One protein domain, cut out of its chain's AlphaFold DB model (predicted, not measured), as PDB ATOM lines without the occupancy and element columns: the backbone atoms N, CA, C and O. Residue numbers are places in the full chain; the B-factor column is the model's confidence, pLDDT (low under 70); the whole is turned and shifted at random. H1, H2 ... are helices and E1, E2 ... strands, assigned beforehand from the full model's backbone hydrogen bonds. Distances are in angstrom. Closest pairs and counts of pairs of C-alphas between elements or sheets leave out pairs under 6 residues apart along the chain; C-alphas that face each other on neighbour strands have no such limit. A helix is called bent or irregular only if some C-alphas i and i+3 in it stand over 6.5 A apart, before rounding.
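AT A GLANCE: This is residues 384 to 580 of the 779 residues of an uncharacterized protein of Myxococcaceae bacterium (UniProt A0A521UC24). A twisted sheet of four parallel strands makes the core, with H4 and H6 packed on one face and H5 and H10 on the other, in three layers. Farther out, H1 packs on H6 on its side away from the sheet, H3 sets out from H1 about perpendicular to it, H2 makes a corner with H1, and H9 packs on H5 toward the opposite end of the domain. The printed part has 197 residues with ten named helices and four named strands, in the order H1 H2 H3 H4 E1 H5 E2 H6 E3 H7 E4 H8 H9 H10; the sheet's order is E2 E1 E3 E4, all parallel. The class is mixed, helices and strands. The whole is compact, with a radius of gyration of the C-alphas of 17.0 A, and spans 47 by 37 by 25 A.

HOW THE PARTS SIT: Look first at the sheet: edge strand E2, residues 472 to 476, inner strands E1, residues 443 to 447, and E3, residues 496 to 502, and edge strand E4, residues 524 to 530. Within hydrogen-bond range you find N 445 and O 473 between E2 and E1, N 446 and O 498 between E1 and E3, and N 525 and O 497 between E3 and E4, each pair at 2.8 A. On one face H6, residues 480 to 492, runs along the strands over E1 and E3, at a height over the sheet of 9.2 A; its closest C-alphas to E3 are Lys 480 and Tyr 501, 6.4 A. On the same face H4, residues 433 to 439, lies over E2 at a height of 9.2 A, slantwise to the strands at 50 degrees to E2 on the local plane. On the opposite face H5, residues 450 to 461, runs along the strands at a height of 10.0 A, over E2 and only just over E1, with 3 C-alphas there. H10, residues 565 to 578, shares that face, along the strands over E3 and E4 at 12.5 A. H7, residues 512 to 518, and H8, residues 534 to 537, only graze the sheet. E1, H5, E2 and E3, H7, E4 are strand-helix-strand units, parallel neighbour strands with a helix between; E2, H6, E3 is a split one, with E1 between its strands; their crossovers are right-handed. H7 touches residues 480 to 484 of H6 at a shallow tilt of 20 degrees, the same way, closest at C-alphas 484 and 516, 5.2 A. H1, residues 384 to 401, touches H6 with residues 388 to 392 alone, at a shallow tilt of 24 degrees, opposite ways; C-alphas 392 and 485 are closest, 6.4 A. H3, residues 420 to 430, touches H1, about perpendicular at 82 degrees, closest at C-alphas 389 and 420, 5.4 A. H2, residues 403 to 408, and H1 only just touch, only at the corner, with 3 pairs of C-alphas within 8 A; the closest are 400 and 406, 5.4 A. H9, residues 547 to 559, touches H5 with residues 550 to 555 alone, at a shallow tilt of 27 degrees, the same way; C-alphas 451 and 551 are closest, 4.2 A. Every O i to N i+4 pair is within hydrogen-bond range in H1, H2, H3, H5, H7 and H10, against 6 of 9 in H6, 7 of 9 in H9 and 1 of 3 in H4, where 4 of 4 O i to N i+3 pairs are; H8 is too short for such a pair.

IN THESE COORDINATES: Find C-alpha 496 at (105.127, 206.775, 263.466); E3 runs 20.8 A from there, and E4 18.1 A. H1 begins at C-alpha 384, (120.160, 196.158, 265.485), and runs 26.0 A. H10 runs 19.9 A to C-alpha 578 at (102.135, 215.210, 255.918). H6, 19.9 A, and H9, 19.7 A, are irregular: C-alphas 481 and 484 are 7.5 A apart, 548 and 551 7.0 A.

THE WHOLE: The C-alphas of Asp 386 and Gly 561 are the two farthest apart, 49.5 A. The printed part has no cut, and the link from H2 to H3, 11 residues, is long. Mean pLDDT of the printed part is 91.1; residues 542, 543 and 545 are under 70.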
ATOM      1  N   GLN A 384     120.881 195.121 266.228       95.25
ATOM      2  CA  GLN A 384     120.160 196.158 265.485       95.25
ATOM      3  C   GLN A 384     120.704 197.552 265.787       95.25
ATOM      4  O   GLN A 384     120.762 198.376 264.879       95.25
ATOM      5  N   LEU A 385     121.076 197.826 267.039       95.25
ATOM      6  CA  LEU A 385     121.668 199.105 267.407       95.25
ATOM      7  C   LEU A 385     123.040 199.288 266.753       95.25
ATOM      8  O   LEU A 385     123.274 200.336 266.162       95.25
ATOM      9  N   ASP A 386     123.895 198.266 266.800       94.88
ATOM     10  CA  ASP A 386     125.212 198.278 266.159       94.88
ATOM     11  C   ASP A 386     125.076 198.554 264.656       94.88
ATOM     12  O   ASP A 386     125.716 199.464 264.139       94.88
ATOM     13  N   ALA A 387     124.145 197.870 263.978       95.38
ATOM     14  CA  ALA A 387     123.857 198.123 262.566       95.38
ATOM     15  C   ALA A 387     123.396 199.568 262.303       95.38
ATOM     16  O   ALA A 387     123.866 200.195 261.361       95.38
ATOM     17  N   ILE A 388     122.528 200.130 263.154       95.31
ATOM     18  CA  ILE A 388     122.101 201.534 263.035       95.31
ATOM     19  C   ILE A 388     123.298 202.483 263.177       95.31
ATOM     20  O   ILE A 388     123.399 203.457 262.434       95.31
ATOM     21  N   LEU A 389     124.189 202.247 264.143       94.38
ATOM     22  CA  LEU A 389     125.378 203.079 264.342       94.38
ATOM     23  C   LEU A 389     126.337 202.976 263.151       94.38
ATOM     24  O   LEU A 389     126.847 204.007 262.707       94.38
ATOM     25  N   ASP A 390     126.522 201.765 262.623       93.44
ATOM     26  CA  ASP A 390     127.372 201.489 261.466       93.44
ATOM     27  C   ASP A 390     126.858 202.167 260.191       93.44
ATOM     28  O   ASP A 390     127.616 202.851 259.494       93.44
ATOM     29  N   ASP A 391     125.554 202.055 259.930       93.62
ATOM     30  CA  ASP A 391     124.903 202.703 258.794       93.62
ATOM     31  C   ASP A 391     125.031 204.235 258.891       93.62
ATOM     32  O   ASP A 391     125.458 204.881 257.930       93.62
ATOM     33  N   ASN A 392     124.776 204.826 260.069       92.69
ATOM     34  CA  ASN A 392     124.820 206.282 260.262       92.69
ATOM     35  C   ASN A 392     126.192 206.891 259.920       92.69
ATOM     36  O   ASN A 392     126.266 207.912 259.231       92.69
ATOM     37  N   TYR A 393     127.302 206.318 260.406       89.75
ATOM     38  CA  TYR A 393     128.619 206.876 260.071       89.75
ATOM     39  C   TYR A 393     129.028 206.540 258.630       89.75
ATOM     40  O   TYR A 393     129.732 207.336 257.998       89.75
ATOM     41  N   GLY A 394     128.580 205.398 258.094       91.75
ATOM     42  CA  GLY A 394     128.781 205.016 256.697       91.75
ATOM     43  C   GLY A 394     128.144 206.016 255.728       91.75
ATOM     44  O   GLY A 394     128.782 206.436 254.761       91.75
ATOM     45  N   GLU A 395     126.930 206.477 256.022       92.25
ATOM     46  CA  GLU A 395     126.234 207.520 255.259       92.25
ATOM     47  C   GLU A 395     126.989 208.858 255.295       92.25
ATOM     48  O   GLU A 395     127.202 209.489 254.257       92.25
ATOM     49  N   VAL A 396     127.488 209.271 256.466       90.44
ATOM     50  CA  VAL A 396     128.306 210.491 256.588       90.44
ATOM     51  C   VAL A 396     129.620 210.375 255.814       90.44
ATOM     52  O   VAL A 396     130.074 211.358 255.217       90.44
ATOM     53  N   ALA A 397     130.237 209.190 255.784       90.88
ATOM     54  CA  ALA A 397     131.436 208.949 254.989       90.88
ATOM     55  C   ALA A 397     131.158 209.161 253.492       90.88
ATOM     56  O   ALA A 397     131.931 209.849 252.825       90.88
ATOM     57  N   GLN A 398     130.014 208.685 252.987       90.81
ATOM     58  CA  GLN A 398     129.597 208.908 251.596       90.81
ATOM     59  C   GLN A 398     129.380 210.395 251.283       90.81
ATOM     60  O   GLN A 398     129.750 210.861 250.206       90.81
ATOM     61  N   TRP A 399     128.850 211.186 252.224       92.50
ATOM     62  CA  TRP A 399     128.718 212.637 252.023       92.50
ATOM     63  C   TRP A 399     130.068 213.319 251.804       92.50
ATOM     64  O   TRP A 399     130.169 214.265 251.024       92.50
ATOM     65  N   LYS A 400     131.118 212.847 252.486       86.25
ATOM     66  CA  LYS A 400     132.481 213.376 252.348       86.25
ATOM     67  C   LYS A 400     133.093 213.062 250.980       86.25
ATOM     68  O   LYS A 400     133.942 213.828 250.525       86.25
ATOM     69  N   GLU A 401     132.669 211.978 250.333       86.69
ATOM     70  CA  GLU A 401     133.111 211.597 248.986       86.69
ATOM     71  C   GLU A 401     132.460 212.448 247.884       86.69
ATOM     72  O   GLU A 401     133.050 212.634 246.816       86.69
ATOM     73  N   ASP A 402     131.284 213.033 248.137       90.25
ATOM     74  CA  ASP A 402     130.641 213.941 247.187       90.25
ATOM     75  C   ASP A 402     131.391 215.282 247.087       90.25
ATOM     76  O   ASP A 402     131.552 216.030 248.053       90.25
ATOM     77  N   ALA A 403     131.826 215.637 245.877       84.88
ATOM     78  CA  ALA A 403     132.648 216.823 245.648       84.88
ATOM     79  C   ALA A 403     131.911 218.157 245.890       84.88
ATOM     80  O   ALA A 403     132.554 219.176 246.177       84.88
ATOM     81  N   ALA A 404     130.584 218.205 245.735       84.44
ATOM     82  CA  ALA A 404     129.808 219.418 245.987       84.44
ATOM     83  C   ALA A 404     129.646 219.638 247.494       84.44
ATOM     84  O   ALA A 404     129.955 220.725 247.991       84.44
ATOM     85  N   PHE A 405     129.281 218.585 248.219       88.31
ATOM     86  CA  PHE A 405     129.207 218.591 249.669       88.31
ATOM     87  C   PHE A 405     130.573 218.853 250.301       88.31
ATOM     88  O   PHE A 405     130.687 219.707 251.179       88.31
ATOM     89  N   TYR A 406     131.635 218.193 249.829       85.75
ATOM     90  CA  TYR A 406     132.986 218.365 250.360       85.75
ATOM     91  C   TYR A 406     133.471 219.816 250.277       85.75
ATOM     92  O   TYR A 406     134.054 220.334 251.232       85.75
ATOM     93  N   ARG A 407     133.189 220.507 249.163       86.12
ATOM     94  CA  ARG A 407     133.560 221.920 248.982       86.12
ATOM     95  C   ARG A 407     132.827 222.871 249.928       86.12
ATOM     96  O   ARG A 407     133.425 223.873 250.311       86.12
ATOM     97  N   ASP A 408     131.580 222.571 250.282       85.69
ATOM     98  CA  ASP A 408     130.726 223.443 251.096       85.69
ATOM     99  C   ASP A 408     130.780 223.120 252.601       85.69
ATOM    100  O   ASP A 408     130.977 224.016 253.422       85.69
ATOM    101  N   LYS A 409     130.632 221.841 252.973       82.25
ATOM    102  CA  LYS A 409     130.562 221.361 254.367       82.25
ATOM    103  C   LYS A 409     131.572 220.267 254.702       82.25
ATOM    104  O   LYS A 409     132.066 220.239 255.825       82.25
ATOM    105  N   GLY A 410     131.904 219.376 253.766       77.44
ATOM    106  CA  GLY A 410     132.645 218.145 254.079       77.44
ATOM    107  C   GLY A 410     134.099 218.339 254.521       77.44
ATOM    108  O   GLY A 410     134.632 217.465 255.199       77.44
ATOM    109  N   LYS A 411     134.724 219.500 254.266       76.69
ATOM    110  CA  LYS A 411     136.003 219.879 254.908       76.69
ATOM    111  C   LYS A 411     135.926 219.944 256.441       76.69
ATOM    112  O   LYS A 411     136.963 219.863 257.089       76.69
ATOM    113  N   GLY A 412     134.727 220.116 256.999       78.62
ATOM    114  CA  GLY A 412     134.475 220.152 258.437       78.62
ATOM    115  C   GLY A 412     134.194 218.790 259.079       78.62
ATOM    116  O   GLY A 412     134.077 218.750 260.296       78.62
ATOM    117  N   ILE A 413     134.085 217.699 258.304       87.12
ATOM    118  CA  ILE A 413     133.884 216.348 258.857       87.12
ATOM    119  C   ILE A 413     135.239 215.784 259.285       87.12
ATOM    120  O   ILE A 413     136.080 215.431 258.440       87.12
ATOM    121  N   HIS A 414     135.442 215.687 260.598       89.12
ATOM    122  CA  HIS A 414     136.648 215.109 261.169       89.12
ATOM    123  C   HIS A 414     136.648 213.588 260.969       89.12
ATOM    124  O   HIS A 414     135.597 212.967 260.854       89.12
ATOM    125  N   ASN A 415     137.821 212.952 260.907       87.69
ATOM    126  CA  ASN A 415     137.863 211.491 260.752       87.69
ATOM    127  C   ASN A 415     137.271 210.769 261.974       87.69
ATOM    128  O   ASN A 415     136.695 209.698 261.817       87.69
ATOM    129  N   ASP A 416     137.339 211.386 263.154       90.38
ATOM    130  CA  ASP A 416     136.722 210.845 264.370       90.38
ATOM    131  C   ASP A 416     135.186 210.809 264.278       90.38
ATOM    132  O   ASP A 416     134.566 209.960 264.916       90.38
ATOM    133  N   ASP A 417     134.567 211.654 263.437       88.25
ATOM    134  CA  ASP A 417     133.116 211.649 263.183       88.25
ATOM    135  C   ASP A 417     132.631 210.412 262.420       88.25
ATOM    136  O   ASP A 417     131.421 210.202 262.331       88.25
ATOM    137  N   LEU A 418     133.556 209.616 261.875       90.06
ATOM    138  CA  LEU A 418     133.300 208.440 261.044       90.06
ATOM    139  C   LEU A 418     133.521 207.138 261.828       90.06
ATOM    140  O   LEU A 418     134.129 206.192 261.328       90.06
ATOM    141  N   THR A 419     133.087 207.115 263.088       90.75
ATOM    142  CA  THR A 419     133.225 205.958 263.980       90.75
ATOM    143  C   THR A 419     131.919 205.690 264.727       90.75
ATOM    144  O   THR A 419     131.224 206.628 265.125       90.75
ATOM    145  N   ALA A 420     131.613 204.416 264.991       87.56
ATOM    146  CA  ALA A 420     130.444 204.017 265.787       87.56
ATOM    147  C   ALA A 420     130.463 204.625 267.206       87.56
ATOM    148  O   ALA A 420     129.430 205.016 267.756       87.56
ATOM    149  N   SER A 421     131.655 204.770 267.794       90.25
ATOM    150  CA  SER A 421     131.825 205.400 269.106       90.25
ATOM    151  C   SER A 421     131.444 206.881 269.087       90.25
ATOM    152  O   SER A 421     130.778 207.345 270.010       90.25
ATOM    153  N   MET A 422     131.804 207.624 268.034       92.75
ATOM    154  CA  MET A 422     131.387 209.024 267.916       92.75
ATOM    155  C   MET A 422     129.884 209.154 267.664       92.75
ATOM    156  O   MET A 422     129.255 210.051 268.220       92.75
ATOM    157  N   GLU A 423     129.277 208.247 266.897       91.25
ATOM    158  CA  GLU A 423     127.815 208.192 266.753       91.25
ATOM    159  C   GLU A 423     127.114 207.973 268.100       91.25
ATOM    160  O   GLU A 423     126.159 208.677 268.430       91.25
ATOM    161  N   SER A 424     127.649 207.085 268.940       90.56
ATOM    162  CA  SER A 424     127.124 206.860 270.293       90.56
ATOM    163  C   SER A 424     127.220 208.113 271.174       90.56
ATOM    164  O   SER A 424     126.258 208.473 271.857       90.56
ATOM    165  N   ILE A 425     128.346 208.836 271.108       91.62
ATOM    166  CA  ILE A 425     128.540 210.117 271.812       91.62
ATOM    167  C   ILE A 425     127.549 211.175 271.313       91.62
ATOM    168  O   ILE A 425     126.967 211.904 272.117       91.62
ATOM    169  N   LYS A 426     127.323 211.259 269.998       91.44
ATOM    170  CA  LYS A 426     126.355 212.190 269.409       91.44
ATOM    171  C   LYS A 426     124.947 211.945 269.953       91.44
ATOM    172  O   LYS A 426     124.321 212.886 270.438       91.44
ATOM    173  N   TYR A 427     124.477 210.696 269.974       91.88
ATOM    174  CA  TYR A 427     123.192 210.373 270.598       91.88
ATOM    175  C   TYR A 427     123.150 210.740 272.081       91.88
ATOM    176  O   TYR A 427     122.149 211.306 272.517       91.88
ATOM    177  N   ALA A 428     124.239 210.529 272.829       88.94
ATOM    178  CA  ALA A 428     124.322 210.939 274.232       88.94
ATOM    179  C   ALA A 428     124.163 212.448 274.460       88.94
ATOM    180  O   ALA A 428     123.653 212.868 275.497       88.94
ATOM    181  N   LEU A 429     124.536 213.273 273.482       88.56
ATOM    182  CA  LEU A 429     124.303 214.718 273.523       88.56
ATOM    183  C   LEU A 429     122.865 215.100 273.143       88.56
ATOM    184  O   LEU A 429     122.390 216.174 273.521       88.56
ATOM    185  N   TRP A 430     122.172 214.265 272.366       90.12
ATOM    186  CA  TRP A 430     120.877 214.610 271.779       90.12
ATOM    187  C   TRP A 430     119.678 214.015 272.512       90.12
ATOM    188  O   TRP A 430     118.645 214.688 272.587       90.12
ATOM    189  N   LEU A 431     119.804 212.800 273.054       89.88
ATOM    190  CA  LEU A 431     118.765 212.074 273.790       89.88
ATOM    191  C   LEU A 431     118.557 212.646 275.196       89.88
ATOM    192  O   LEU A 431     118.752 211.975 276.198       89.88
ATOM    193  N   ASN A 432     118.149 213.909 275.268       89.81
ATOM    194  CA  ASN A 432     117.706 214.538 276.507       89.81
ATOM    195  C   ASN A 432     116.224 214.209 276.794       89.81
ATOM    196  O   ASN A 432     115.508 213.779 275.883       89.81
ATOM    197  N   PRO A 433     115.713 214.466 278.016       88.44
ATOM    198  CA  PRO A 433     114.322 214.165 278.365       88.44
ATOM    199  C   PRO A 433     113.293 214.757 277.391       88.44
ATOM    200  O   PRO A 433     112.305 214.101 277.073       88.44
ATOM    201  N   VAL A 434     113.549 215.953 276.841       91.25
ATOM    202  CA  VAL A 434     112.654 216.591 275.864       91.25
ATOM    203  C   VAL A 434     112.567 215.772 274.576       91.25
ATOM    204  O   VAL A 434     111.464 215.440 274.163       91.25
ATOM    205  N   ARG A 435     113.685 215.389 273.944       92.81
ATOM    206  CA  ARG A 435     113.651 214.570 272.714       92.81
ATOM    207  C   ARG A 435     113.180 213.147 272.984       92.81
ATOM    208  O   ARG A 435     112.455 212.584 272.168       92.81
ATOM    209  N   CYS A 436     113.498 212.597 274.152       92.06
ATOM    210  CA  CYS A 436     113.021 211.286 274.577       92.06
ATOM    211  C   CYS A 436     111.490 211.218 274.722       92.06
ATOM    212  O   CYS A 436     110.935 210.122 274.633       92.06
ATOM    213  N   MET A 437     110.777 212.353 274.810       91.12
ATOM    214  CA  MET A 437     109.310 212.390 274.666       91.12
ATOM    215  C   MET A 437     108.828 211.732 273.367       91.12
ATOM    216  O   MET A 437     107.730 211.172 273.339       91.12
ATOM    217  N   ALA A 438     109.650 211.722 272.312       92.62
ATOM    218  CA  ALA A 438     109.366 211.021 271.063       92.62
ATOM    219  C   ALA A 438     109.061 209.527 271.269       92.62
ATOM    220  O   ALA A 438     108.193 208.978 270.588       92.62
ATOM    221  N   PHE A 439     109.700 208.872 272.244       90.50
ATOM    222  CA  PHE A 439     109.467 207.457 272.554       90.50
ATOM    223  C   PHE A 439     108.072 207.196 273.145       90.50
ATOM    224  O   PHE A 439     107.523 206.097 273.002       90.50
ATOM    225  N   PHE A 440     107.467 208.227 273.743       87.75
ATOM    226  CA  PHE A 440     106.148 208.199 274.376       87.75
ATOM    227  C   PHE A 440     105.050 208.814 273.493       87.75
ATOM    228  O   PHE A 440     103.861 208.644 273.775       87.75
ATOM    229  N   ALA A 441     105.418 209.505 272.413       87.44
ATOM    230  CA  ALA A 441     104.484 210.163 271.510       87.44
ATOM    231  C   ALA A 441     103.668 209.164 270.668       87.44
ATOM    232  O   ALA A 441     104.087 208.031 270.399       87.44
ATOM    233  N   ARG A 442     102.477 209.596 270.217       84.06
ATOM    234  CA  ARG A 442     101.690 208.832 269.231       84.06
ATOM    235  C   ARG A 442     102.336 208.937 267.858       84.06
ATOM    236  O   ARG A 442     102.483 207.925 267.179       84.06
ATOM    237  N   ARG A 443     102.679 210.166 267.475       91.31
ATOM    238  CA  ARG A 443     103.377 210.511 266.239       91.31
ATOM    239  C   ARG A 443     104.455 211.536 266.538       91.31
ATOM    240  O   ARG A 443     104.290 212.339 267.455       91.31
ATOM    241  N   VAL A 444     105.516 211.528 265.747       96.50
ATOM    242  CA  VAL A 444     106.582 212.529 265.815       96.50
ATOM    243  C   VAL A 444     106.623 213.313 264.510       96.50
ATOM    244  O   VAL A 444     106.578 212.724 263.435       96.50
ATOM    245  N   LEU A 445     106.702 214.637 264.585       97.81
ATOM    246  CA  LEU A 445     107.067 215.479 263.451       97.81
ATOM    247  C   LEU A 445     108.526 215.895 263.641       97.81
ATOM    248  O   LEU A 445     108.815 216.740 264.486       97.81
ATOM    249  N   LEU A 446     109.430 215.270 262.894       98.19
ATOM    250  CA  LEU A 446     110.834 215.659 262.826       98.19
ATOM    251  C   LEU A 446     110.944 216.958 262.037       98.19
ATOM    252  O   LEU A 446     110.564 217.006 260.868       98.19
ATOM    253  N   VAL A 447     111.475 217.988 262.685       97.62
ATOM    254  CA  VAL A 447     111.731 219.296 262.081       97.62
ATOM    255  C   VAL A 447     113.208 219.643 262.163       97.62
ATOM    256  O   VAL A 447     113.955 219.042 262.943       97.62
ATOM    257  N   GLU A 448     113.644 220.582 261.329       94.44
ATOM    258  CA  GLU A 448     115.048 220.968 261.261       94.44
ATOM    259  C   GLU A 448     115.538 221.605 262.567       94.44
ATOM    260  O   GLU A 448     116.628 221.256 263.025       94.44
ATOM    261  N   GLY A 449     114.762 222.511 263.172       93.62
ATOM    262  CA  GLY A 449     115.266 223.327 264.265       93.62
ATOM    263  C   GLY A 449     114.216 223.965 265.183       93.62
ATOM    264  O   GLY A 449     113.028 223.635 265.165       93.62
ATOM    265  N   PRO A 450     114.654 224.920 266.027       93.75
ATOM    266  CA  PRO A 450     113.788 225.595 266.991       93.75
ATOM    267  C   PRO A 450     112.762 226.533 266.342       93.75
ATOM    268  O   PRO A 450     111.787 226.900 266.997       93.75
ATOM    269  N   THR A 451     112.966 226.939 265.083       94.31
ATOM    270  CA  THR A 451     112.030 227.810 264.358       94.31
ATOM    271  C   THR A 451     110.696 227.102 264.159       94.31
ATOM    272  O   THR A 451     109.659 227.642 264.544       94.31
ATOM    273  N   GLU A 452     110.720 225.873 263.644       95.81
ATOM    274  CA  GLU A 452     109.519 225.076 263.387       95.81
ATOM    275  C   GLU A 452     108.850 224.661 264.699       95.81
ATOM    276  O   GLU A 452     107.630 224.744 264.815       95.81
ATOM    277  N   VAL A 453     109.638 224.278 265.715       95.81
ATOM    278  CA  VAL A 453     109.112 223.946 267.051       95.81
ATOM    279  C   VAL A 453     108.331 225.125 267.633       95.81
ATOM    280  O   VAL A 453     107.187 224.955 268.057       95.81
ATOM    281  N   ALA A 454     108.918 226.325 267.629       95.06
ATOM    282  CA  ALA A 454     108.286 227.519 268.181       95.06
ATOM    283  C   ALA A 454     107.048 227.943 267.377       95.06
ATOM    284  O   ALA A 454     106.018 228.297 267.953       95.06
ATOM    285  N   LEU A 455     107.134 227.883 266.046       95.44
ATOM    286  CA  LEU A 455     106.029 228.219 265.155       95.44
ATOM    287  C   LEU A 455     104.845 227.265 265.334       95.44
ATOM    288  O   LEU A 455     103.715 227.719 265.503       95.44
ATOM    289  N   PHE A 456     105.086 225.955 265.311       95.50
ATOM    290  CA  PHE A 456     104.012 224.973 265.426       95.50
ATOM    291  C   PHE A 456     103.395 224.958 266.822       95.50
ATOM    292  O   PHE A 456     102.176 224.832 266.915       95.50
ATOM    293  N   ALA A 457     104.177 225.187 267.882       93.31
ATOM    294  CA  ALA A 457     103.630 225.415 269.220       93.31
ATOM    295  C   ALA A 457     102.670 226.619 269.234       93.31
ATOM    296  O   ALA A 457     101.512 226.480 269.619       93.31
ATOM    297  N   TRP A 458     103.093 227.767 268.688       93.94
ATOM    298  CA  TRP A 458     102.236 228.953 268.585       93.94
ATOM    299  C   TRP A 458     100.964 228.703 267.751       93.94
ATOM    300  O   TRP A 458      99.880 229.177 268.096       93.94
ATOM    301  N   MET A 459     101.062 227.950 266.652       93.12
ATOM    302  CA  MET A 459      99.906 227.602 265.816       93.12
ATOM    303  C   MET A 459      98.919 226.667 266.533       93.12
ATOM    304  O   MET A 459      97.714 226.758 266.290       93.12
ATOM    305  N   VAL A 460      99.405 225.781 267.409       91.19
ATOM    306  CA  VAL A 460      98.558 224.954 268.282       91.19
ATOM    307  C   VAL A 460      97.865 225.829 269.329       91.19
ATOM    308  O   VAL A 460      96.640 225.783 269.426       91.19
ATOM    309  N   ASP A 461      98.607 226.694 270.026       89.38
ATOM    310  CA  ASP A 461      98.069 227.576 271.077       89.38
ATOM    311  C   ASP A 461      97.032 228.577 270.545       89.38
ATOM    312  O   ASP A 461      96.109 228.985 271.249       89.38
ATOM    313  N   THR A 462      97.150 228.958 269.271       89.06
ATOM    314  CA  THR A 462      96.189 229.830 268.574       89.06
ATOM    315  C   THR A 462      95.073 229.065 267.856       89.06
ATOM    316  O   THR A 462      94.359 229.644 267.034       89.06
ATOM    317  N   ALA A 463      94.909 227.775 268.163       85.75
ATOM    318  CA  ALA A 463      93.871 226.884 267.645       85.75
ATOM    319  C   ALA A 463      93.817 226.765 266.107       85.75
ATOM    320  O   ALA A 463      92.793 226.372 265.550       85.75
ATOM    321  N   ARG A 464      94.918 227.042 265.391       87.25
ATOM    322  CA  ARG A 464      94.976 226.900 263.919       87.25
ATOM    323  C   ARG A 464      95.011 225.447 263.464       87.25
ATOM    324  O   ARG A 464      94.512 225.124 262.387       87.25
ATOM    325  N   PHE A 465      95.587 224.583 264.293       83.31
ATOM    326  CA  PHE A 465      95.571 223.132 264.119       83.31
ATOM    327  C   PHE A 465      94.352 222.446 264.760       83.31
ATOM    328  O   PHE A 465      94.179 221.247 264.576       83.31
ATOM    329  N   GLY A 466      93.521 223.164 265.528       73.50
ATOM    330  CA  GLY A 466      92.477 222.543 266.350       73.50
ATOM    331  C   GLY A 466      93.024 221.422 267.251       73.50
ATOM    332  O   GLY A 466      94.158 221.491 267.724       73.50
ATOM    333  N   ASP A 467      92.234 220.362 267.443       76.25
ATOM    334  CA  ASP A 467      92.621 219.172 268.222       76.25
ATOM    335  C   ASP A 467      93.470 218.154 267.433       76.25
ATOM    336  O   ASP A 467      93.897 217.130 267.972       76.25
ATOM    337  N   GLU A 468      93.740 218.400 266.149       80.19
ATOM    338  CA  GLU A 468      94.319 217.406 265.233       80.19
ATOM    339  C   GLU A 468      95.788 217.099 265.553       80.19
ATOM    340  O   GLU A 468      96.256 215.977 265.365       80.19
ATOM    341  N   MET A 469      96.511 218.074 266.109       83.00
ATOM    342  CA  MET A 469      97.898 217.908 266.561       83.00
ATOM    343  C   MET A 469      98.011 217.211 267.927       83.00
ATOM    344  O   MET A 469      99.117 216.990 268.429       83.00
ATOM    345  N   ARG A 470      96.895 216.816 268.557       79.38
ATOM    346  CA  ARG A 470      96.914 216.179 269.878       79.38
ATOM    347  C   ARG A 470      97.671 214.847 269.847       79.38
ATOM    348  O   ARG A 470      97.293 213.883 269.182       79.38
ATOM    349  N   GLY A 471      98.731 214.763 270.650       80.38
ATOM    350  CA  GLY A 471      99.595 213.582 270.726       80.38
ATOM    351  C   GLY A 471     100.648 213.491 269.614       80.38
ATOM    352  O   GLY A 471     101.336 212.468 269.540       80.38
ATOM    353  N   VAL A 472     100.784 214.532 268.787       91.19
ATOM    354  CA  VAL A 472     101.939 214.740 267.909       91.19
ATOM    355  C   VAL A 472     103.019 215.467 268.703       91.19
ATOM    356  O   VAL A 472     102.769 216.519 269.284       91.19
ATOM    357  N   PHE A 473     104.222 214.907 268.730       94.88
ATOM    358  CA  PHE A 473     105.391 215.567 269.295       94.88
ATOM    359  C   PHE A 473     106.218 216.190 268.170       94.88
ATOM    360  O   PHE A 473     106.718 215.472 267.304       94.88
ATOM    361  N   VAL A 474     106.344 217.517 268.158       96.69
ATOM    362  CA  VAL A 474     107.213 218.229 267.213       96.69
ATOM    363  C   VAL A 474     108.628 218.225 267.779       96.69
ATOM    364  O   VAL A 474     108.871 218.821 268.826       96.69
ATOM    365  N   MET A 475     109.547 217.532 267.109       96.75
ATOM    366  CA  MET A 475     110.904 217.318 267.601       96.75
ATOM    367  C   MET A 475     111.940 218.025 266.733       96.75
ATOM    368  O   MET A 475     112.096 217.709 265.554       96.75
ATOM    369  N   ASP A 476     112.698 218.922 267.360       95.06
ATOM    370  CA  ASP A 476     113.924 219.496 266.804       95.06
ATOM    371  C   ASP A 476     115.002 218.413 266.628       95.06
ATOM    372  O   ASP A 476     115.445 217.786 267.599       95.06
ATOM    373  N   SER A 477     115.445 218.245 265.382       94.44
ATOM    374  CA  SER A 477     116.464 217.270 264.985       94.44
ATOM    375  C   SER A 477     117.898 217.791 265.129       94.44
ATOM    376  O   SER A 477     118.826 217.108 264.717       94.44
ATOM    377  N   MET A 478     118.126 218.981 265.694       92.38
ATOM    378  CA  MET A 478     119.436 219.644 265.734       92.38
ATOM    379  C   MET A 478     120.027 219.848 264.331       92.38
ATOM    380  O   MET A 478     121.235 219.717 264.116       92.38
ATOM    381  N   GLY A 479     119.169 220.160 263.363       91.50
ATOM    382  CA  GLY A 479     119.516 220.337 261.962       91.50
ATOM    383  C   GLY A 479     119.207 219.123 261.082       91.50
ATOM    384  O   GLY A 479     119.238 217.966 261.503       91.50
ATOM    385  N   LYS A 480     119.004 219.405 259.795       93.19
ATOM    386  CA  LYS A 480     118.710 218.438 258.730       93.19
ATOM    387  C   LYS A 480     119.705 217.271 258.645       93.19
ATOM    388  O   LYS A 480     119.324 216.127 258.420       93.19
ATOM    389  N   PHE A 481     120.982 217.540 258.915       92.56
ATOM    390  CA  PHE A 481     122.078 216.561 258.873       92.56
ATOM    391  C   PHE A 481     121.952 215.428 259.905       92.56
ATOM    392  O   PHE A 481     122.722 214.477 259.838       92.56
ATOM    393  N   ASN A 482     121.019 215.508 260.855       94.31
ATOM    394  CA  ASN A 482     120.811 214.492 261.889       94.31
ATOM    395  C   ASN A 482     119.457 213.778 261.776       94.31
ATOM    396  O   ASN A 482     119.175 212.891 262.571       94.31
ATOM    397  N   MET A 483     118.612 214.126 260.803       96.25
ATOM    398  CA  MET A 483     117.257 213.570 260.719       96.25
ATOM    399  C   MET A 483     117.242 212.052 260.496       96.25
ATOM    400  O   MET A 483     116.507 211.353 261.192       96.25
ATOM    401  N   HIS A 484     118.092 211.541 259.598       95.81
ATOM    402  CA  HIS A 484     118.216 210.104 259.297       95.81
ATOM    403  C   HIS A 484     118.485 209.255 260.549       95.81
ATOM    404  O   HIS A 484     117.858 208.217 260.747       95.81
ATOM    405  N   ARG A 485     119.306 209.770 261.470       95.38
ATOM    406  CA  ARG A 485     119.623 209.136 262.755       95.38
ATOM    407  C   ARG A 485     118.376 208.887 263.605       95.38
ATOM    408  O   ARG A 485     118.121 207.775 264.067       95.38
ATOM    409  N   PHE A 486     117.538 209.911 263.765       96.50
ATOM    410  CA  PHE A 486     116.276 209.767 264.493       96.50
ATOM    411  C   PHE A 486     115.283 208.875 263.744       96.50
ATOM    412  O   PHE A 486     114.604 208.066 264.376       96.50
ATOM    413  N   MET A 487     115.226 208.968 262.411       97.56
ATOM    414  CA  MET A 487     114.385 208.091 261.588       97.56
ATOM    415  C   MET A 487     114.751 206.615 261.780       97.56
ATOM    416  O   MET A 487     113.850 205.787 261.925       97.56
ATOM    417  N   ALA A 488     116.042 206.278 261.848       95.50
ATOM    418  CA  ALA A 488     116.515 204.916 262.079       95.50
ATOM    419  C   ALA A 488     116.015 204.362 263.427       95.50
ATOM    420  O   ALA A 488     115.372 203.307 263.469       95.50
ATOM    421  N   ILE A 489     116.194 205.120 264.519       95.12
ATOM    422  CA  ILE A 489     115.694 204.740 265.853       95.12
ATOM    423  C   ILE A 489     114.167 204.617 265.855       95.12
ATOM    424  O   ILE A 489     113.609 203.659 266.397       95.12
ATOM    425  N   PHE A 490     113.465 205.572 265.246       96.44
ATOM    426  CA  PHE A 490     112.006 205.574 265.213       96.44
ATOM    427  C   PHE A 490     111.446 204.403 264.418       96.44
ATOM    428  O   PHE A 490     110.492 203.772 264.872       96.44
ATOM    429  N   ASN A 491     112.054 204.050 263.288       95.69
ATOM    430  CA  ASN A 491     111.681 202.855 262.541       95.69
ATOM    431  C   ASN A 491     111.903 201.582 263.369       95.69
ATOM    432  O   ASN A 491     111.010 200.732 263.420       95.69
ATOM    433  N   ALA A 492     113.029 201.474 264.077       94.62
ATOM    434  CA  ALA A 492     113.331 200.314 264.912       94.62
ATOM    435  C   ALA A 492     112.365 200.171 266.112       94.62
ATOM    436  O   ALA A 492     111.891 199.072 266.412       94.62
ATOM    437  N   LEU A 493     111.980 201.286 266.745       93.62
ATOM    438  CA  LEU A 493     111.003 201.332 267.846       93.62
ATOM    439  C   LEU A 493     109.537 201.387 267.380       93.62
ATOM    440  O   LEU A 493     108.608 201.437 268.196       93.62
ATOM    441  N   GLY A 494     109.292 201.388 266.072       93.00
ATOM    442  CA  GLY A 494     107.964 201.457 265.472       93.00
ATOM    443  C   GLY A 494     107.194 202.754 265.725       93.00
ATOM    444  O   GLY A 494     105.967 202.734 265.870       93.00
ATOM    445  N   ILE A 495     107.900 203.869 265.893       93.69
ATOM    446  CA  ILE A 495     107.342 205.200 266.139       93.69
ATOM    447  C   ILE A 495     106.934 205.805 264.800       93.69
ATOM    448  O   ILE A 495     107.780 206.048 263.941       93.69
ATOM    449  N   GLU A 496     105.633 206.051 264.631       94.75
ATOM    450  CA  GLU A 496     105.127 206.775 263.466       94.75
ATOM    451  C   GLU A 496     105.721 208.182 263.450       94.75
ATOM    452  O   GLU A 496     105.541 208.944 264.402       94.75
ATOM    453  N   HIS A 497     106.417 208.533 262.376       97.69
ATOM    454  CA  HIS A 497     107.055 209.837 262.265       97.69
ATOM    455  C   HIS A 497     106.933 210.414 260.862       97.69
ATOM    456  O   HIS A 497     106.967 209.685 259.871       97.69
ATOM    457  N   ALA A 498     106.784 211.730 260.784       98.12
ATOM    458  CA  ALA A 498     106.922 212.485 259.552       98.12
ATOM    459  C   ALA A 498     108.145 213.392 259.625       98.12
ATOM    460  O   ALA A 498     108.602 213.716 260.720       98.12
ATOM    461  N   VAL A 499     108.656 213.804 258.470       98.38
ATOM    462  CA  VAL A 499     109.858 214.637 258.363       98.38
ATOM    463  C   VAL A 499     109.533 215.877 257.542       98.38
ATOM    464  O   VAL A 499     108.985 215.756 256.447       98.38
ATOM    465  N   LEU A 500     109.861 217.049 258.079       97.88
ATOM    466  CA  LEU A 500     109.725 218.340 257.413       97.88
ATOM    467  C   LEU A 500     111.033 219.123 257.537       97.88
ATOM    468  O   LEU A 500     111.480 219.393 258.650       97.88
ATOM    469  N   TYR A 501     111.643 219.477 256.409       96.50
ATOM    470  CA  TYR A 501     112.960 220.122 256.387       96.50
ATOM    471  C   TYR A 501     113.118 221.126 255.239       96.50
ATOM    472  O   TYR A 501     112.286 221.182 254.333       96.50
ATOM    473  N   ASP A 502     114.205 221.891 255.248       93.94
ATOM    474  CA  ASP A 502     114.522 222.857 254.197       93.94
ATOM    475  C   ASP A 502     115.340 222.190 253.074       93.94
ATOM    476  O   ASP A 502     116.387 221.590 253.314       93.94
ATOM    477  N   ASP A 503     114.883 222.243 251.819       91.50
ATOM    478  CA  ASP A 503     115.566 221.623 250.665       91.50
ATOM    479  C   ASP A 503     116.809 222.415 250.219       91.50
ATOM    480  O   ASP A 503     117.625 221.916 249.443       91.50
ATOM    481  N   ASP A 504     116.984 223.648 250.710       88.81
ATOM    482  CA  ASP A 504     118.081 224.547 250.330       88.81
ATOM    483  C   ASP A 504     118.208 224.715 248.796       88.81
ATOM    484  O   ASP A 504     119.307 224.840 248.251       88.81
ATOM    485  N   ASN A 505     117.089 224.692 248.070       90.12
ATOM    486  CA  ASN A 505     116.994 224.647 246.606       90.12
ATOM    487  C   ASN A 505     117.777 223.478 245.976       90.12
ATOM    488  O   ASN A 505     118.471 223.642 244.967       90.12
ATOM    489  N   GLY A 506     117.696 222.294 246.585       87.56
ATOM    490  CA  GLY A 506     118.348 221.070 246.130       87.56
ATOM    491  C   GLY A 506     119.866 221.062 246.315       87.56
ATOM    492  O   GLY A 506     120.559 220.270 245.667       87.56
ATOM    493  N   LYS A 507     120.414 221.931 247.175       87.44
ATOM    494  CA  LYS A 507     121.867 222.058 247.391       87.44
ATOM    495  C   LYS A 507     122.514 220.754 247.869       87.44
ATOM    496  O   LYS A 507     123.647 220.467 247.483       87.44
ATOM    497  N   TYR A 508     121.807 219.965 248.677       90.38
ATOM    498  CA  TYR A 508     122.301 218.712 249.262       90.38
ATOM    499  C   TYR A 508     121.599 217.467 248.698       90.38
ATOM    500  O   TYR A 508     121.639 216.396 249.309       90.38
ATOM    501  N   ARG A 509     121.030 217.583 247.488       90.56
ATOM    502  CA  ARG A 509     120.145 216.574 246.885       90.56
ATOM    503  C   ARG A 509     120.746 215.170 246.798       90.56
ATOM    504  O   ARG A 509     120.044 214.189 247.004       90.56
ATOM    505  N   ASN A 510     122.038 215.075 246.485       90.12
ATOM    506  CA  ASN A 510     122.742 213.798 246.310       90.12
ATOM    507  C   ASN A 510     123.406 213.277 247.595       90.12
ATOM    508  O   ASN A 510     124.032 212.224 247.559       90.12
ATOM    509  N   THR A 511     123.302 214.013 248.705       93.06
ATOM    510  CA  THR A 511     123.923 213.663 249.990       93.06
ATOM    511  C   THR A 511     122.862 213.589 251.078       93.06
ATOM    512  O   THR A 511     122.185 212.576 251.190       93.06
ATOM    513  N   VAL A 512     122.655 214.663 251.838       93.44
ATOM    514  CA  VAL A 512     121.777 214.671 253.016       93.44
ATOM    515  C   VAL A 512     120.324 214.385 252.647       93.44
ATOM    516  O   VAL A 512     119.685 213.570 253.303       93.44
ATOM    517  N   ASP A 513     119.811 215.006 251.579       94.12
ATOM    518  CA  ASP A 513     118.433 214.777 251.124       94.12
ATOM    519  C   ASP A 513     118.231 213.332 250.695       94.12
ATOM    520  O   ASP A 513     117.258 212.693 251.087       94.12
ATOM    521  N   LYS A 514     119.190 212.800 249.930       94.94
ATOM    522  CA  LYS A 514     119.197 211.401 249.519       94.94
ATOM    523  C   LYS A 514     119.179 210.484 250.739       94.94
ATOM    524  O   LYS A 514     118.350 209.589 250.779       94.94
ATOM    525  N   THR A 515     120.017 210.735 251.742       96.31
ATOM    526  CA  THR A 515     120.053 209.935 252.972       96.31
ATOM    527  C   THR A 515     118.735 209.991 253.747       96.31
ATOM    528  O   THR A 515     118.256 208.958 254.203       96.31
ATOM    529  N   ILE A 516     118.091 211.162 253.847       96.62
ATOM    530  CA  ILE A 516     116.757 211.283 254.464       96.62
ATOM    531  C   ILE A 516     115.721 210.456 253.690       96.62
ATOM    532  O   ILE A 516     114.924 209.745 254.300       96.62
ATOM    533  N   GLN A 517     115.732 210.519 252.356       96.12
ATOM    534  CA  GLN A 517     114.808 209.745 251.520       96.12
ATOM    535  C   GLN A 517     115.088 208.237 251.582       96.12
ATOM    536  O   GLN A 517     114.153 207.444 251.672       96.12
ATOM    537  N   ASP A 518     116.357 207.836 251.591       95.62
ATOM    538  CA  ASP A 518     116.775 206.435 251.690       95.62
ATOM    539  C   ASP A 518     116.480 205.857 253.095       95.62
ATOM    540  O   ASP A 518     116.249 204.658 253.233       95.62
ATOM    541  N   SER A 519     116.376 206.713 254.122       95.69
ATOM    542  CA  SER A 519     115.973 206.353 255.494       95.69
ATOM    543  C   SER A 519     114.460 206.148 255.683       95.69
ATOM    544  O   SER A 519     114.009 205.823 256.790       95.69
ATOM    545  N   VAL A 520     113.640 206.366 254.647       96.75
ATOM    546  CA  VAL A 520     112.185 206.158 254.717       96.75
ATOM    547  C   VAL A 520     111.893 204.687 255.010       96.75
ATOM    548  O   VAL A 520     112.190 203.796 254.218       96.75
ATOM    549  N   GLY A 521     111.259 204.432 256.153       94.00
ATOM    550  CA  GLY A 521     110.951 203.082 256.615       94.00
ATOM    551  C   GLY A 521     109.459 202.823 256.782       94.00
ATOM    552  O   GLY A 521     108.602 203.651 256.470       94.00
ATOM    553  N   ALA A 522     109.129 201.650 257.330       93.38
ATOM    554  CA  ALA A 522     107.743 201.215 257.528       93.38
ATOM    555  C   ALA A 522     106.913 202.181 258.396       93.38
ATOM    556  O   ALA A 522     105.683 202.223 258.275       93.38
ATOM    557  N   TYR A 523     107.577 202.953 259.261       95.25
ATOM    558  CA  TYR A 523     106.952 203.879 260.200       95.25
ATOM    559  C   TYR A 523     107.081 205.350 259.800       95.25
ATOM    560  O   TYR A 523     106.504 206.212 260.464       95.25
ATOM    561  N   THR A 524     107.754 205.647 258.691       97.06
ATOM    562  CA  THR A 524     107.765 206.991 258.119       97.06
ATOM    563  C   THR A 524     106.427 207.237 257.418       97.06
ATOM    564  O   THR A 524     106.081 206.586 256.431       97.06
ATOM    565  N   ILE A 525     105.610 208.139 257.964       95.88
ATOM    566  CA  ILE A 525     104.257 208.398 257.449       95.88
ATOM    567  C   ILE A 525     104.252 209.418 256.311       95.88
ATOM    568  O   ILE A 525     103.353 209.342 255.472       95.88
ATOM    569  N   GLY A 526     105.263 210.281 256.237       96.50
ATOM    570  CA  GLY A 526     105.494 211.184 255.118       96.50
ATOM    571  C   GLY A 526     106.792 211.973 255.278       96.50
ATOM    572  O   GLY A 526     107.292 212.148 256.390       96.50
ATOM    573  N   VAL A 527     107.329 212.432 254.153       97.62
ATOM    574  CA  VAL A 527     108.498 213.310 254.081       97.62
ATOM    575  C   VAL A 527     108.143 214.445 253.138       97.62
ATOM    576  O   VAL A 527     107.632 214.196 252.046       97.62
ATOM    577  N   ASP A 528     108.378 215.674 253.569       97.00
ATOM    578  CA  ASP A 528     108.108 216.869 252.784       97.00
ATOM    579  C   ASP A 528     109.174 217.928 253.084       97.00
ATOM    580  O   ASP A 528     109.880 217.849 254.091       97.00
ATOM    581  N   SER A 529     109.307 218.913 252.206       95.75
ATOM    582  CA  SER A 529     110.296 219.971 252.352       95.75
ATOM    583  C   SER A 529     109.782 221.335 251.906       95.75
ATOM    584  O   SER A 529     108.771 221.464 251.203       95.75
ATOM    585  N   PHE A 530     110.479 222.378 252.349       94.50
ATOM    586  CA  PHE A 530     110.361 223.717 251.786       94.50
ATOM    587  C   PHE A 530     111.422 223.892 250.698       94.50
ATOM    588  O   PHE A 530     112.579 223.574 250.958       94.50
ATOM    589  N   PRO A 531     111.088 224.412 249.499       92.06
ATOM    590  CA  PRO A 531     112.072 224.580 248.430       92.06
ATOM    591  C   PRO A 531     113.305 225.370 248.864       92.06
ATOM    592  O   PRO A 531     114.415 225.018 248.486       92.06
ATOM    593  N   ARG A 532     113.116 226.416 249.675       90.31
ATOM    594  CA  ARG A 532     114.201 227.205 250.252       90.31
ATOM    595  C   ARG A 532     114.274 227.024 251.761       90.31
ATOM    596  O   ARG A 532     115.171 226.331 252.213       90.31
ATOM    597  N   ASP A 533     113.364 227.664 252.487       91.38
ATOM    598  CA  ASP A 533     113.231 227.592 253.940       91.38
ATOM    599  C   ASP A 533     111.794 227.944 254.367       91.38
ATOM    600  O   ASP A 533     110.970 228.386 253.550       91.38
ATOM    601  N   ILE A 534     111.462 227.710 255.638       92.88
ATOM    602  CA  ILE A 534     110.129 228.024 256.172       92.88
ATOM    603  C   ILE A 534     109.843 229.532 256.191       92.88
ATOM    604  O   ILE A 534     108.688 229.946 256.065       92.88
ATOM    605  N   GLU A 535     110.869 230.373 256.338       92.88
ATOM    606  CA  GLU A 535     110.707 231.825 256.330       92.88
ATOM    607  C   GLU A 535     110.237 232.328 254.958       92.88
ATOM    608  O   GLU A 535     109.283 233.107 254.885       92.88
ATOM    609  N   ASP A 536     110.839 231.831 253.878       92.06
ATOM    610  CA  ASP A 536     110.442 232.095 252.493       92.06
ATOM    611  C   ASP A 536     109.016 231.592 252.225       92.06
ATOM    612  O   ASP A 536     108.195 232.331 251.677       92.06
ATOM    613  N   ALA A 537     108.668 230.402 252.731       92.62
ATOM    614  CA  ALA A 537     107.312 229.855 252.638       92.62
ATOM    615  C   ALA A 537     106.251 230.721 253.348       92.62
ATOM    616  O   ALA A 537     105.084 230.711 252.957       92.62
ATOM    617  N   LEU A 538     106.646 231.494 254.364       93.69
ATOM    618  CA  LEU A 538     105.791 232.452 255.072       93.69
ATOM    619  C   LEU A 538     105.892 233.889 254.529       93.69
ATOM    620  O   LEU A 538     105.267 234.797 255.081       93.69
ATOM    621  N   GLY A 539     106.659 234.119 253.458       90.81
ATOM    622  CA  GLY A 539     106.859 235.446 252.868       90.81
ATOM    623  C   GLY A 539     107.741 236.383 253.704       90.81
ATOM    624  O   GLY A 539     107.671 237.604 253.550       90.81
ATOM    625  N   ILE A 540     108.570 235.845 254.602       89.62
ATOM    626  CA  ILE A 540     109.439 236.616 255.498       89.62
ATOM    627  C   ILE A 540     110.778 236.878 254.800       89.62
ATOM    628  O   ILE A 540     111.665 236.034 254.755       89.62
ATOM    629  N   THR A 541     110.957 238.091 254.275       76.38
ATOM    630  CA  THR A 541     112.127 238.457 253.451       76.38
ATOM    631  C   THR A 541     113.344 238.950 254.242       76.38
ATOM    632  O   THR A 541     114.451 238.984 253.708       76.38
ATOM    633  N   THR A 542     113.173 239.319 255.516       66.12
ATOM    634  CA  THR A 542     114.244 239.827 256.394       66.12
ATOM    635  C   THR A 542     114.389 238.977 257.655       66.12
ATOM    636  O   THR A 542     114.248 239.473 258.778       66.12
ATOM    637  N   ALA A 543     114.634 237.679 257.480       64.56
ATOM    638  CA  ALA A 543     115.075 236.831 258.579       64.56
ATOM    639  C   ALA A 543     116.552 237.142 258.914       64.56
ATOM    640  O   ALA A 543     117.357 237.361 258.003       64.56
ATOM    641  N   PRO A 544     116.947 237.194 260.198       70.38
ATOM    642  CA  PRO A 544     118.345 237.352 260.583       70.38
ATOM    643  C   PRO A 544     119.194 236.204 260.034       70.38
ATOM    644  O   PRO A 544     118.766 235.050 260.049       70.38
ATOM    645  N   SER A 545     120.438 236.496 259.646       69.50
ATOM    646  CA  SER A 545     121.429 235.455 259.335       69.50
ATOM    647  C   SER A 545     121.788 234.607 260.562       69.50
ATOM    648  O   SER A 545     122.222 233.462 260.434       69.50
ATOM    649  N   ASP A 546     121.604 235.166 261.760       78.06
ATOM    650  CA  ASP A 546     121.883 234.499 263.024       78.06
ATOM    651  C   ASP A 546     120.822 233.442 263.335       78.06
ATOM    652  O   ASP A 546     119.686 233.763 263.694       78.06
ATOM    653  N   LYS A 547     121.221 232.165 263.282       79.62
ATOM    654  CA  LYS A 547     120.323 231.016 263.489       79.62
ATOM    655  C   LYS A 547     119.483 231.104 264.770       79.62
ATOM    656  O   LYS A 547     118.302 230.791 264.744       79.62
ATOM    657  N   HIS A 548     120.064 231.576 265.873       82.62
ATOM    658  CA  HIS A 548     119.374 231.671 267.164       82.62
ATOM    659  C   HIS A 548     118.276 232.752 267.208       82.62
ATOM    660  O   HIS A 548     117.399 232.698 268.066       82.62
ATOM    661  N   ARG A 549     118.301 233.731 266.290       87.69
ATOM    662  CA  ARG A 549     117.303 234.813 266.214       87.69
ATOM    663  C   ARG A 549     116.143 234.494 265.276       87.69
ATOM    664  O   ARG A 549     115.111 235.160 265.358       87.69
ATOM    665  N   LYS A 550     116.290 233.487 264.406       89.62
ATOM    666  CA  LYS A 550     115.253 233.073 263.450       89.62
ATOM    667  C   LYS A 550     113.891 232.807 264.115       89.62
ATOM    668  O   LYS A 550     112.929 233.452 263.693       89.62
ATOM    669  N   PRO A 551     113.779 232.017 265.209       92.00
ATOM    670  CA  PRO A 551     112.476 231.737 265.820       92.00
ATOM    671  C   PRO A 551     111.770 233.007 266.315       92.00
ATOM    672  O   PRO A 551     110.572 233.192 266.106       92.00
ATOM    673  N   GLN A 552     112.531 233.929 266.918       92.75
ATOM    674  CA  GLN A 552     112.015 235.202 267.431       92.75
ATOM    675  C   GLN A 552     111.459 236.070 266.300       92.75
ATOM    676  O   GLN A 552     110.396 236.667 266.441       92.75
ATOM    677  N   HIS A 553     112.166 236.130 265.170       91.44
ATOM    678  CA  HIS A 553     111.767 236.943 264.026       91.44
ATOM    679  C   HIS A 553     110.566 236.367 263.274       91.44
ATOM    680  O   HIS A 553     109.728 237.146 262.812       91.44
ATOM    681  N   VAL A 554     110.445 235.040 263.186       93.50
ATOM    682  CA  VAL A 554     109.251 234.393 262.623       93.50
ATOM    683  C   VAL A 554     108.024 234.731 263.465       93.50
ATOM    684  O   VAL A 554     107.065 235.305 262.947       93.50
ATOM    685  N   LEU A 555     108.079 234.496 264.781       93.56
ATOM    686  CA  LEU A 555     106.964 234.808 265.681       93.56
ATOM    687  C   LEU A 555     106.651 236.311 265.741       93.56
ATOM    688  O   LEU A 555     105.483 236.698 265.768       93.56
ATOM    689  N   TYR A 556     107.673 237.170 265.714       93.12
ATOM    690  CA  TYR A 556     107.492 238.620 265.640       93.12
ATOM    691  C   TYR A 556     106.771 239.036 264.352       93.12
ATOM    692  O   TYR A 556     105.824 239.813 264.412       93.12
ATOM    693  N   SER A 557     107.172 238.493 263.198       93.25
ATOM    694  CA  SER A 557     106.554 238.814 261.903       93.25
ATOM    695  C   SER A 557     105.091 238.379 261.848       93.25
ATOM    696  O   SER A 557     104.253 239.095 261.303       93.25
ATOM    697  N   ILE A 558     104.767 237.242 262.465       92.88
ATOM    698  CA  ILE A 558     103.387 236.776 262.621       92.88
ATOM    699  C   ILE A 558     102.593 237.723 263.527       92.88
ATOM    700  O   ILE A 558     101.505 238.162 263.157       92.88
ATOM    701  N   ARG A 559     103.140 238.080 264.696       91.50
ATOM    702  CA  ARG A 559     102.482 238.976 265.659       91.50
ATOM    703  C   ARG A 559     102.247 240.380 265.099       91.50
ATOM    704  O   ARG A 559     101.221 240.978 265.399       91.50
ATOM    705  N   ASP A 560     103.173 240.883 264.290       92.69
ATOM    706  CA  ASP A 560     103.090 242.194 263.630       92.69
ATOM    707  C   ASP A 560     102.204 242.170 262.366       92.69
ATOM    708  O   ASP A 560     102.139 243.149 261.630       92.69
ATOM    709  N   GLY A 561     101.536 241.044 262.075       91.06
ATOM    710  CA  GLY A 561     100.618 240.912 260.941       91.06
ATOM    711  C   GLY A 561     101.300 240.903 259.569       91.06
ATOM    712  O   GLY A 561     100.639 241.143 258.561       91.06
ATOM    713  N   ARG A 562     102.612 240.631 259.509       92.81
ATOM    714  CA  ARG A 562     103.390 240.588 258.255       92.81
ATOM    715  C   ARG A 562     103.220 239.282 257.487       92.81
ATOM    716  O   ARG A 562     103.505 239.242 256.297       92.81
ATOM    717  N   VAL A 563     102.774 238.227 258.165       94.00
ATOM    718  CA  VAL A 563     102.470 236.925 257.561       94.00
ATOM    719  C   VAL A 563     100.962 236.830 257.354       94.00
ATOM    720  O   VAL A 563     100.191 237.015 258.298       94.00
ATOM    721  N   SER A 564     100.528 236.554 256.122       93.62
ATOM    722  CA  SER A 564      99.101 236.462 255.810       93.62
ATOM    723  C   SER A 564      98.463 235.223 256.443       93.62
ATOM    724  O   SER A 564      99.106 234.195 256.669       93.62
ATOM    725  N   LYS A 565      97.155 235.311 256.712       91.50
ATOM    726  CA  LYS A 565      96.393 234.188 257.263       91.50
ATOM    727  C   LYS A 565      96.415 232.975 256.323       91.50
ATOM    728  O   LYS A 565      96.606 231.867 256.804       91.50
ATOM    729  N   ASP A 566      96.311 233.204 255.014       94.31
ATOM    730  CA  ASP A 566      96.295 232.144 253.999       94.31
ATOM    731  C   ASP A 566      97.601 231.338 253.966       94.31
ATOM    732  O   ASP A 566      97.568 230.125 253.782       94.31
ATOM    733  N   LEU A 567      98.756 231.981 254.194       94.94
ATOM    734  CA  LEU A 567     100.045 231.285 254.273       94.94
ATOM    735  C   LEU A 567     100.134 230.405 255.524       94.94
ATOM    736  O   LEU A 567     100.594 229.267 255.445       94.94
ATOM    737  N   LEU A 568      99.650 230.898 256.668       94.69
ATOM    738  CA  LEU A 568      99.591 230.114 257.907       94.69
ATOM    739  C   LEU A 568      98.621 228.934 257.788       94.69
ATOM    740  O   LEU A 568      98.931 227.836 258.248       94.69
ATOM    741  N   ASP A 569      97.465 229.144 257.159       92.94
ATOM    742  CA  ASP A 569      96.464 228.097 256.951       92.94
ATOM    743  C   ASP A 569      96.962 227.064 255.919       92.94
ATOM    744  O   ASP A 569      96.790 225.859 256.112       92.94
ATOM    745  N   GLY A 570      97.681 227.506 254.880       94.50
ATOM    746  CA  GLY A 570      98.370 226.632 253.926       94.50
ATOM    747  C   GLY A 570      99.482 225.800 254.570       94.50
ATOM    748  O   GLY A 570      99.586 224.600 254.310       94.50
ATOM    749  N   LEU A 571     100.272 226.396 255.469       95.31
ATOM    750  CA  LEU A 571     101.276 225.676 256.251       95.31
ATOM    751  C   LEU A 571     100.626 224.641 257.179       95.31
ATOM    752  O   LEU A 571     101.084 223.498 257.241       95.31
ATOM    753  N   ALA A 572      99.529 225.005 257.852       93.69
ATOM    754  CA  ALA A 572      98.769 224.066 258.670       93.69
ATOM    755  C   ALA A 572      98.272 222.881 257.828       93.69
ATOM    756  O   ALA A 572      98.440 221.728 258.225       93.69
ATOM    757  N   GLN A 573      97.737 223.147 256.632       93.12
ATOM    758  CA  GLN A 573      97.263 222.109 255.716       93.12
ATOM    759  C   GLN A 573      98.391 221.195 255.215       93.12
ATOM    760  O   GLN A 573      98.209 219.977 255.131       93.12
ATOM    761  N   LYS A 574      99.573 221.753 254.929       94.81
ATOM    762  CA  LYS A 574     100.768 220.976 254.565       94.81
ATOM    763  C   LYS A 574     101.135 219.996 255.679       94.81
ATOM    764  O   LYS A 574     101.290 218.804 255.421       94.81
ATOM    765  N   VAL A 575     101.189 220.473 256.924       95.06
ATOM    766  CA  VAL A 575     101.498 219.643 258.098       95.06
ATOM    767  C   VAL A 575     100.417 218.582 258.349       95.06
ATOM    768  O   VAL A 575     100.759 217.430 258.615       95.06
ATOM    769  N   ARG A 576      99.125 218.912 258.196       92.38
ATOM    770  CA  ARG A 576      98.018 217.937 258.286       92.38
ATOM    771  C   ARG A 576      98.143 216.809 257.276       92.38
ATOM    772  O   ARG A 576      98.049 215.635 257.643       92.38
ATOM    773  N   THR A 577      98.402 217.170 256.022       93.00
ATOM    774  CA  THR A 577      98.569 216.215 254.925       93.00
ATOM    775  C   THR A 577      99.766 215.307 255.197       93.00
ATOM    776  O   THR A 577      99.653 214.081 255.130       93.00
ATOM    777  N   LEU A 578     100.894 215.904 255.590       94.75
ATOM    778  CA  LEU A 578     102.135 215.210 255.918       94.75
ATOM    779  C   LEU A 578     101.957 214.206 257.069       94.75
ATOM    780  O   LEU A 578     102.398 213.060 256.985       94.75
ATOM    781  N   LEU A 579     101.264 214.616 258.132       92.00
ATOM    782  CA  LEU A 579     100.987 213.779 259.299       92.00
ATOM    783  C   LEU A 579      99.794 212.836 259.110       92.00
ATOM    784  O   LEU A 579      99.474 212.087 260.040       92.00
ATOM    785  N   LYS A 580      99.140 212.850 257.938       88.50
ATOM    786  CA  LYS A 580      97.917 212.086 257.642       88.50
ATOM    787  C   LYS A 580      96.865 212.284 258.736       88.50
ATOM    788  O   LYS A 580      96.370 211.316 259.321       88.50
TER     789      LYS A 580